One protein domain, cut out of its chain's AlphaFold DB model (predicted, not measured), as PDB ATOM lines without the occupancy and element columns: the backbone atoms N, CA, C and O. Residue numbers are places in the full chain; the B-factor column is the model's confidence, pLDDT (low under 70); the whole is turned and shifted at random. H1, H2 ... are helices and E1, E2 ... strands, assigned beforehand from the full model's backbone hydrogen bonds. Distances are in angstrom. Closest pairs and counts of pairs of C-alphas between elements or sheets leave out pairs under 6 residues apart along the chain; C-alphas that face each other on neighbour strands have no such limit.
ATOM      1  N   GLU A  66     127.297 301.523 280.133       70.75
ATOM      2  CA  GLU A  66     128.261 300.718 280.892       70.75
ATOM      3  C   GLU A  66     128.630 301.364 282.238       70.75
ATOM      4  O   GLU A  66     128.616 300.696 283.272       70.75
ATOM      5  N   GLU A  67     128.906 302.675 282.270       67.75
ATOM      6  CA  GLU A  67     129.189 303.395 283.523       67.75
ATOM      7  C   GLU A  67     127.988 303.378 284.484       67.75
ATOM      8  O   GLU A  67     128.163 303.292 285.706       67.75
ATOM      9  N   PHE A  68     126.762 303.445 283.953       70.06
ATOM     10  CA  PHE A  68     125.543 303.419 284.756       70.06
ATOM     11  C   PHE A  68     125.286 302.028 285.347       70.06
ATOM     12  O   PHE A  68     125.092 301.898 286.556       70.06
ATOM     13  N   GLU A  69     125.372 300.977 284.535       75.00
ATOM     14  CA  GLU A  69     125.222 299.587 284.978       75.00
ATOM     15  C   GLU A  69     126.317 299.177 285.971       75.00
ATOM     16  O   GLU A  69     126.039 298.527 286.988       75.00
ATOM     17  N   ALA A  70     127.562 299.607 285.738       75.50
ATOM     18  CA  ALA A  70     128.661 299.406 286.677       75.50
ATOM     19  C   ALA A  70     128.393 300.118 288.012       75.50
ATOM     20  O   ALA A  70     128.641 299.555 289.082       75.50
ATOM     21  N   CYS A  71     127.851 301.340 287.972       77.44
ATOM     22  CA  CYS A  71     127.455 302.073 289.170       77.44
ATOM     23  C   CYS A  71     126.350 301.349 289.952       77.44
ATOM     24  O   CYS A  71     126.477 301.216 291.170       77.44
ATOM     25  N   LEU A  72     125.308 300.850 289.279       79.75
ATOM     26  CA  LEU A  72     124.221 300.088 289.910       79.75
ATOM     27  C   LEU A  72     124.713 298.774 290.529       79.75
ATOM     28  O   LEU A  72     124.212 298.343 291.566       79.75
ATOM     29  N   GLY A  73     125.727 298.157 289.922       79.62
ATOM     30  CA  GLY A  73     126.373 296.958 290.445       79.62
ATOM     31  C   GLY A  73     127.345 297.189 291.605       79.62
ATOM     32  O   GLY A  73     127.781 296.229 292.242       79.62
ATOM     33  N   CYS A  74     127.725 298.439 291.871       83.62
ATOM     34  CA  CYS A  74     128.784 298.770 292.812       83.62
ATOM     35  C   CYS A  74     128.392 298.421 294.254       83.62
ATOM     36  O   CYS A  74     127.398 298.918 294.777       83.62
ATOM     37  N   GLY A  75     129.226 297.635 294.940       83.00
ATOM     38  CA  GLY A  75     128.993 297.270 296.340       83.00
ATOM     39  C   GLY A  75     128.015 296.108 296.545       83.00
ATOM     40  O   GLY A  75     127.738 295.758 297.691       83.00
ATOM     41  N   LEU A  76     127.521 295.481 295.473       83.62
ATOM     42  CA  LEU A  76     126.698 294.276 295.569       83.62
ATOM     43  C   LEU A  76     127.582 293.038 295.751       83.62
ATOM     44  O   LEU A  76     128.350 292.683 294.862       83.62
ATOM     45  N   LEU A  77     127.420 292.329 296.872       82.88
ATOM     46  CA  LEU A  77     128.135 291.071 297.142       82.88
ATOM     47  C   LEU A  77     127.886 290.007 296.065       82.88
ATOM     48  O   LEU A  77     128.788 289.246 295.725       82.88
ATOM     49  N   SER A  78     126.680 289.992 295.491       83.38
ATOM     50  CA  SER A  78     126.306 289.090 294.397       83.38
ATOM     51  C   SER A  78     127.070 289.349 293.097       83.38
ATOM     52  O   SER A  78     127.117 288.466 292.249       83.38
ATOM     53  N   ARG A  79     127.688 290.529 292.936       78.50
ATOM     54  CA  ARG A  79     128.553 290.868 291.793       78.50
ATOM     55  C   ARG A  79     130.046 290.686 292.095       78.50
ATOM     56  O   ARG A  79     130.894 291.123 291.321       78.50
ATOM     57  N   GLY A  80     130.369 290.012 293.197       84.75
ATOM     58  CA  GLY A  80     131.729 289.652 293.579       84.75
ATOM     59  C   GLY A  80     132.222 290.393 294.817       84.75
ATOM     60  O   GLY A  80     131.909 291.561 295.070       84.75
ATOM     61  N   CYS A  81     133.010 289.681 295.613       91.38
ATOM     62  CA  CYS A  81     133.584 290.186 296.847       91.38
ATOM     63  C   CYS A  81     134.885 289.461 297.194       91.38
ATOM     64  O   CYS A  81     135.194 288.389 296.670       91.38
ATOM     65  N   LEU A  82     135.644 290.068 298.100       91.31
ATOM     66  CA  LEU A  82     136.788 289.461 298.759       91.31
ATOM     67  C   LEU A  82     136.447 289.208 300.216       91.31
ATOM     68  O   LEU A  82     135.955 290.103 300.898       91.31
ATOM     69  N   HIS A  83     136.763 288.014 300.699       90.12
ATOM     70  CA  HIS A  83     136.835 287.771 302.128       90.12
ATOM     71  C   HIS A  83     138.250 288.105 302.595       90.12
ATOM     72  O   HIS A  83     139.222 287.512 302.120       90.12
ATOM     73  N   VAL A  84     138.369 289.094 303.471       89.19
ATOM     74  CA  VAL A  84     139.643 289.560 304.017       89.19
ATOM     75  C   VAL A  84     139.673 289.276 305.507       89.19
ATOM     76  O   VAL A  84     138.738 289.606 306.232       89.19
ATOM     77  N   ARG A  85     140.777 288.668 305.938       89.62
ATOM     78  CA  ARG A  85     141.066 288.336 307.328       89.62
ATOM     79  C   ARG A  85     142.353 289.025 307.746       89.62
ATOM     80  O   ARG A  85     143.341 288.970 307.015       89.62
ATOM     81  N   CYS A  86     142.356 289.647 308.917       86.56
ATOM     82  CA  CYS A  86     143.581 290.129 309.535       86.56
ATOM     83  C   CYS A  86     144.343 288.953 310.161       86.56
ATOM     84  O   CYS A  86     143.793 288.229 310.987       86.56
ATOM     85  N   GLU A  87     145.617 288.777 309.812       87.81
ATOM     86  CA  GLU A  87     146.447 287.707 310.387       87.81
ATOM     87  C   GLU A  87     146.856 287.978 311.845       87.81
ATOM     88  O   GLU A  87     147.185 287.041 312.564       87.81
ATOM     89  N   GLN A  88     146.799 289.233 312.304       85.25
ATOM     90  CA  GLN A  88     147.208 289.615 313.661       85.25
ATOM     91  C   GLN A  88     146.069 289.499 314.681       85.25
ATOM     92  O   GLN A  88     146.243 288.867 315.719       85.25
ATOM     93  N   CYS A  89     144.905 290.100 314.408       90.06
ATOM     94  CA  CYS A  89     143.762 290.052 315.331       90.06
ATOM     95  C   CYS A  89     142.733 288.969 314.981       90.06
ATOM     96  O   CYS A  89     141.847 288.690 315.781       90.06
ATOM     97  N   GLY A  90     142.834 288.354 313.801       86.00
ATOM     98  CA  GLY A  90     141.885 287.345 313.342       86.00
ATOM     99  C   GLY A  90     140.557 287.896 312.821       86.00
ATOM    100  O   GLY A  90     139.775 287.088 312.330       86.00
ATOM    101  N   ASP A  91     140.315 289.212 312.884       87.06
ATOM    102  CA  ASP A  91     139.075 289.833 312.402       87.06
ATOM    103  C   ASP A  91     138.847 289.572 310.913       87.06
ATOM    104  O   ASP A  91     139.766 289.662 310.091       87.06
ATOM    105  N   GLU A  92     137.592 289.301 310.568       90.94
ATOM    106  CA  GLU A  92     137.157 288.946 309.224       90.94
ATOM    107  C   GLU A  92     136.113 289.939 308.706       90.94
ATOM    108  O   GLU A  92     135.215 290.378 309.428       90.94
ATOM    109  N   MET A  93     136.215 290.300 307.427       89.94
ATOM    110  CA  MET A  93     135.183 291.064 306.738       89.94
ATOM    111  C   MET A  93     135.065 290.671 305.269       89.94
ATOM    112  O   MET A  93     136.026 290.270 304.615       89.94
ATOM    113  N   VAL A  94     133.859 290.827 304.727       88.38
ATOM    114  CA  VAL A  94     133.598 290.660 303.298       88.38
ATOM    115  C   VAL A  94     133.532 292.036 302.649       88.38
ATOM    116  O   VAL A  94     132.722 292.881 303.026       88.38
ATOM    117  N   VAL A  95     134.378 292.261 301.650       86.38
ATOM    118  CA  VAL A  95     134.489 293.523 300.921       86.38
ATOM    119  C   VAL A  95     133.980 293.320 299.500       86.38
ATOM    120  O   VAL A  95     134.614 292.647 298.689       86.38
ATOM    121  N   ALA A  96     132.826 293.909 299.192       88.12
ATOM    122  CA  ALA A  96     132.273 293.918 297.841       88.12
ATOM    123  C   ALA A  96     133.180 294.676 296.859       88.12
ATOM    124  O   ALA A  96     133.842 295.656 297.225       88.12
ATOM    125  N   PHE A  97     133.166 294.265 295.591       87.25
ATOM    126  CA  PHE A  97     133.865 295.005 294.549       87.25
ATOM    127  C   PHE A  97     133.218 296.368 294.278       87.25
ATOM    128  O   PHE A  97     131.999 296.549 294.304       87.25
ATOM    129  N   SER A  98     134.074 297.356 294.022       84.12
ATOM    130  CA  SER A  98     133.673 298.711 293.659       84.12
ATOM    131  C   SER A  98     133.827 298.916 292.158       84.12
ATOM    132  O   SER A  98     134.851 298.514 291.607       84.12
ATOM    133  N   CYS A  99     132.904 299.638 291.522       82.19
ATOM    134  CA  CYS A  99     133.020 299.968 290.097       82.19
ATOM    135  C   CYS A  99     134.218 300.875 289.775       82.19
ATOM    136  O   CYS A  99     134.652 300.934 288.634       82.19
ATOM    137  N   LYS A 100     134.747 301.612 290.768       81.62
ATOM    138  CA  LYS A 100     135.817 302.621 290.616       81.62
ATOM    139  C   LYS A 100     135.472 303.764 289.643       81.62
ATOM    140  O   LYS A 100     136.314 304.639 289.414       81.62
ATOM    141  N   GLY A 101     134.235 303.806 289.148       75.19
ATOM    142  CA  GLY A 101     133.729 304.823 288.238       75.19
ATOM    143  C   GLY A 101     133.772 306.223 288.846       75.19
ATOM    144  O   GLY A 101     133.889 306.418 290.062       75.19
ATOM    145  N   ARG A 102     133.706 307.233 287.980       70.56
ATOM    146  CA  ARG A 102     133.654 308.649 288.397       70.56
ATOM    147  C   ARG A 102     132.225 309.116 288.671       70.56
ATOM    148  O   ARG A 102     132.043 310.117 289.354       70.56
ATOM    149  N   PHE A 103     131.249 308.372 288.159       68.56
ATOM    150  CA  PHE A 103     129.819 308.613 288.317       68.56
ATOM    151  C   PHE A 103     129.258 308.083 289.650       68.56
ATOM    152  O   PHE A 103     128.316 308.649 290.198       68.56
ATOM    153  N   CYS A 104     129.851 307.021 290.207       73.94
ATOM    154  CA  CYS A 104     129.339 306.357 291.404       73.94
ATOM    155  C   CYS A 104     129.609 307.161 292.694       73.94
ATOM    156  O   CYS A 104     130.779 307.401 293.013       73.94
ATOM    157  N   PRO A 105     128.578 307.497 293.496       69.25
ATOM    158  CA  PRO A 105     128.741 308.285 294.717       69.25
ATOM    159  C   PRO A 105     129.547 307.552 295.794       69.25
ATOM    160  O   PRO A 105     130.354 308.177 296.473       69.25
ATOM    161  N   SER A 106     129.415 306.226 295.912       74.75
ATOM    162  CA  SER A 106     130.192 305.428 296.874       74.75
ATOM    163  C   SER A 106     131.685 305.421 296.539       74.75
ATOM    164  O   SER A 106     132.530 305.610 297.417       74.75
ATOM    165  N   CYS A 107     132.027 305.247 295.257       80.38
ATOM    166  CA  CYS A 107     133.418 305.297 294.797       80.38
ATOM    167  C   CYS A 107     133.986 306.719 294.863       80.38
ATOM    168  O   CYS A 107     135.137 306.899 295.254       80.38
ATOM    169  N   GLY A 108     133.180 307.727 294.510       78.75
ATOM    170  CA  GLY A 108     133.528 309.136 294.666       78.75
ATOM    171  C   GLY A 108     133.805 309.491 296.125       78.75
ATOM    172  O   GLY A 108     134.852 310.058 296.421       78.75
ATOM    173  N   GLY A 109     132.928 309.074 297.041       79.25
ATOM    174  CA  GLY A 109     133.081 309.232 298.487       79.25
ATOM    175  C   GLY A 109     134.382 308.631 299.007       79.25
ATOM    176  O   GLY A 109     135.172 309.332 299.633       79.25
ATOM    177  N   ARG A 110     134.659 307.364 298.672       79.81
ATOM    178  CA  ARG A 110     135.917 306.708 299.058       79.81
ATOM    179  C   ARG A 110     137.140 307.463 298.531       79.81
ATOM    180  O   ARG A 110     138.046 307.754 299.304       79.81
ATOM    181  N   ARG A 111     137.133 307.844 297.249       82.88
ATOM    182  CA  ARG A 111     138.229 308.599 296.622       82.88
ATOM    183  C   ARG A 111     138.437 309.969 297.274       82.88
ATOM    184  O   ARG A 111     139.574 310.407 297.397       82.88
ATOM    185  N   MET A 112     137.364 310.646 297.688       81.62
ATOM    186  CA  MET A 112     137.462 311.909 298.426       81.62
ATOM    187  C   MET A 112     138.141 311.714 299.779       81.62
ATOM    188  O   MET A 112     139.046 312.477 300.105       81.62
ATOM    189  N   THR A 113     137.741 310.693 300.539       82.25
ATOM    190  CA  THR A 113     138.346 310.388 301.843       82.25
ATOM    191  C   THR A 113     139.820 310.015 301.706       82.25
ATOM    192  O   THR A 113     140.653 310.535 302.443       82.25
ATOM    193  N   GLU A 114     140.162 309.162 300.737       87.12
ATOM    194  CA  GLU A 114     141.548 308.767 300.459       87.12
ATOM    195  C   GLU A 114     142.408 309.966 300.042       87.12
ATOM    196  O   GLU A 114     143.507 310.149 300.563       87.12
ATOM    197  N   LEU A 115     141.898 310.820 299.145       87.06
ATOM    198  CA  LEU A 115     142.600 312.036 298.740       87.06
ATOM    199  C   LEU A 115     142.777 312.995 299.920       87.06
ATOM    200  O   LEU A 115     143.849 313.569 300.068       87.06
ATOM    201  N   ALA A 116     141.757 313.166 300.763       88.12
ATOM    202  CA  ALA A 116     141.851 314.015 301.944       88.12
ATOM    203  C   ALA A 116     142.951 313.524 302.899       88.12
ATOM    204  O   ALA A 116     143.794 314.324 303.297       88.12
ATOM    205  N   ALA A 117     142.995 312.219 303.189       90.06
ATOM    206  CA  ALA A 117     144.060 311.626 303.997       90.06
ATOM    207  C   ALA A 117     145.438 311.846 303.356       90.06
ATOM    208  O   ALA A 117     146.347 312.346 304.005       90.06
ATOM    209  N   GLN A 118     145.584 311.593 302.051       91.06
ATOM    210  CA  GLN A 118     146.847 311.834 301.350       91.06
ATOM    211  C   GLN A 118     147.278 313.308 301.410       91.06
ATOM    212  O   GLN A 118     148.467 313.595 301.562       91.06
ATOM    213  N   LEU A 119     146.333 314.243 301.280       90.81
ATOM    214  CA  LEU A 119     146.627 315.668 301.350       90.81
ATOM    215  C   LEU A 119     147.134 316.064 302.736       90.81
ATOM    216  O   LEU A 119     148.161 316.730 302.811       90.81
ATOM    217  N   VAL A 120     146.453 315.634 303.800       89.56
ATOM    218  CA  VAL A 120     146.843 315.944 305.184       89.56
ATOM    219  C   VAL A 120     148.149 315.252 305.568       89.56
ATOM    220  O   VAL A 120     149.034 315.890 306.125       89.56
ATOM    221  N   ASP A 121     148.303 313.974 305.229       92.00
ATOM    222  CA  ASP A 121     149.418 313.167 305.726       92.00
ATOM    223  C   ASP A 121     150.714 313.375 304.932       92.00
ATOM    224  O   ASP A 121     151.799 313.072 305.434       92.00
ATOM    225  N   ARG A 122     150.625 313.795 303.659       92.75
ATOM    226  CA  ARG A 122     151.776 313.747 302.736       92.75
ATOM    227  C   ARG A 122     151.999 314.969 301.856       92.75
ATOM    228  O   ARG A 122     153.080 315.068 301.283       92.75
ATOM    229  N   VAL A 123     151.014 315.849 301.672       90.69
ATOM    230  CA  VAL A 123     151.126 316.950 300.692       90.69
ATOM    231  C   VAL A 123     151.139 318.315 301.361       90.69
ATOM    232  O   VAL A 123     151.932 319.171 300.980       90.69
ATOM    233  N   ILE A 124     150.251 318.540 302.323       89.62
ATOM    234  CA  ILE A 124     150.097 319.825 302.995       89.62
ATOM    235  C   ILE A 124     151.064 319.852 304.188       89.62
ATOM    236  O   ILE A 124     150.892 319.056 305.109       89.62
TER     237      ILE A 124
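AT A GLANCE: This is residues 66 to 124 of the 274 residues of the protein "Zn_Tnp_IS91 domain-containing protein" of Candidatus Rokubacteria bacterium (UniProt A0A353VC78). Two arms, the hairpin E1-E2 and the long helix H2, reach out from a base that holds the short helix H1 and the links at residues 74 to 80 and 97 to 104, with a wide open gap between the arms. The tip of the hairpin, residues 86 to 91, and residues 112 to 124, of which 112 to 123 belong to H2, stand free. The printed part has 59 residues, with two named helices and two named strands in the order H1, E1, E2, H2; the sheet, E1 - E2, is antiparallel and the class is mixed, helices and strands. The whole is loose, with a radius of gyration of the C-alphas of 14.4 A, and flat, spanning 36 by 32 by 11 A.

HOW THE PARTS SIT: The sheet pairs E1, residues 81 to 85, with E2, residues 92 to 96, as a hairpin. Their directions differ by 160 degrees. C-alphas 81 and 96 face each other at 4.1 A, and C-alphas 85 and 92 at 4.4 A. N 82 and O 95, at 2.8 A, and N 93 and O 84, at 2.9 A, are within hydrogen-bond range. H2, residues 105 to 123, is apart from E1. H1, residues 66 to 73, is apart from E2, and only just apart from H2, with closest C-alphas at 8.4 A. In H1 and H2 every O i to N i+4 pair is within hydrogen-bond range.

IN THESE COORDINATES: E1 measures 13.0 A from first to last C-alpha and begins at C-alpha 81 (133.584, 290.186, 296.847). E2 measures 13.3 A. H2 measures 24.7 A and ends at C-alpha 123 (151.126, 316.950, 300.692). H1 measures 10.4 A and begins at C-alpha 66 (128.261, 300.718, 280.892).

THE WHOLE: The two C-alphas farthest apart, those of Ser 78 and Ile 124, are 39.8 A apart. The printed part has no cut, and its three links are short. The mean pLDDT of the printed part is 83.3; residues 67, 103 and 105 are under 70.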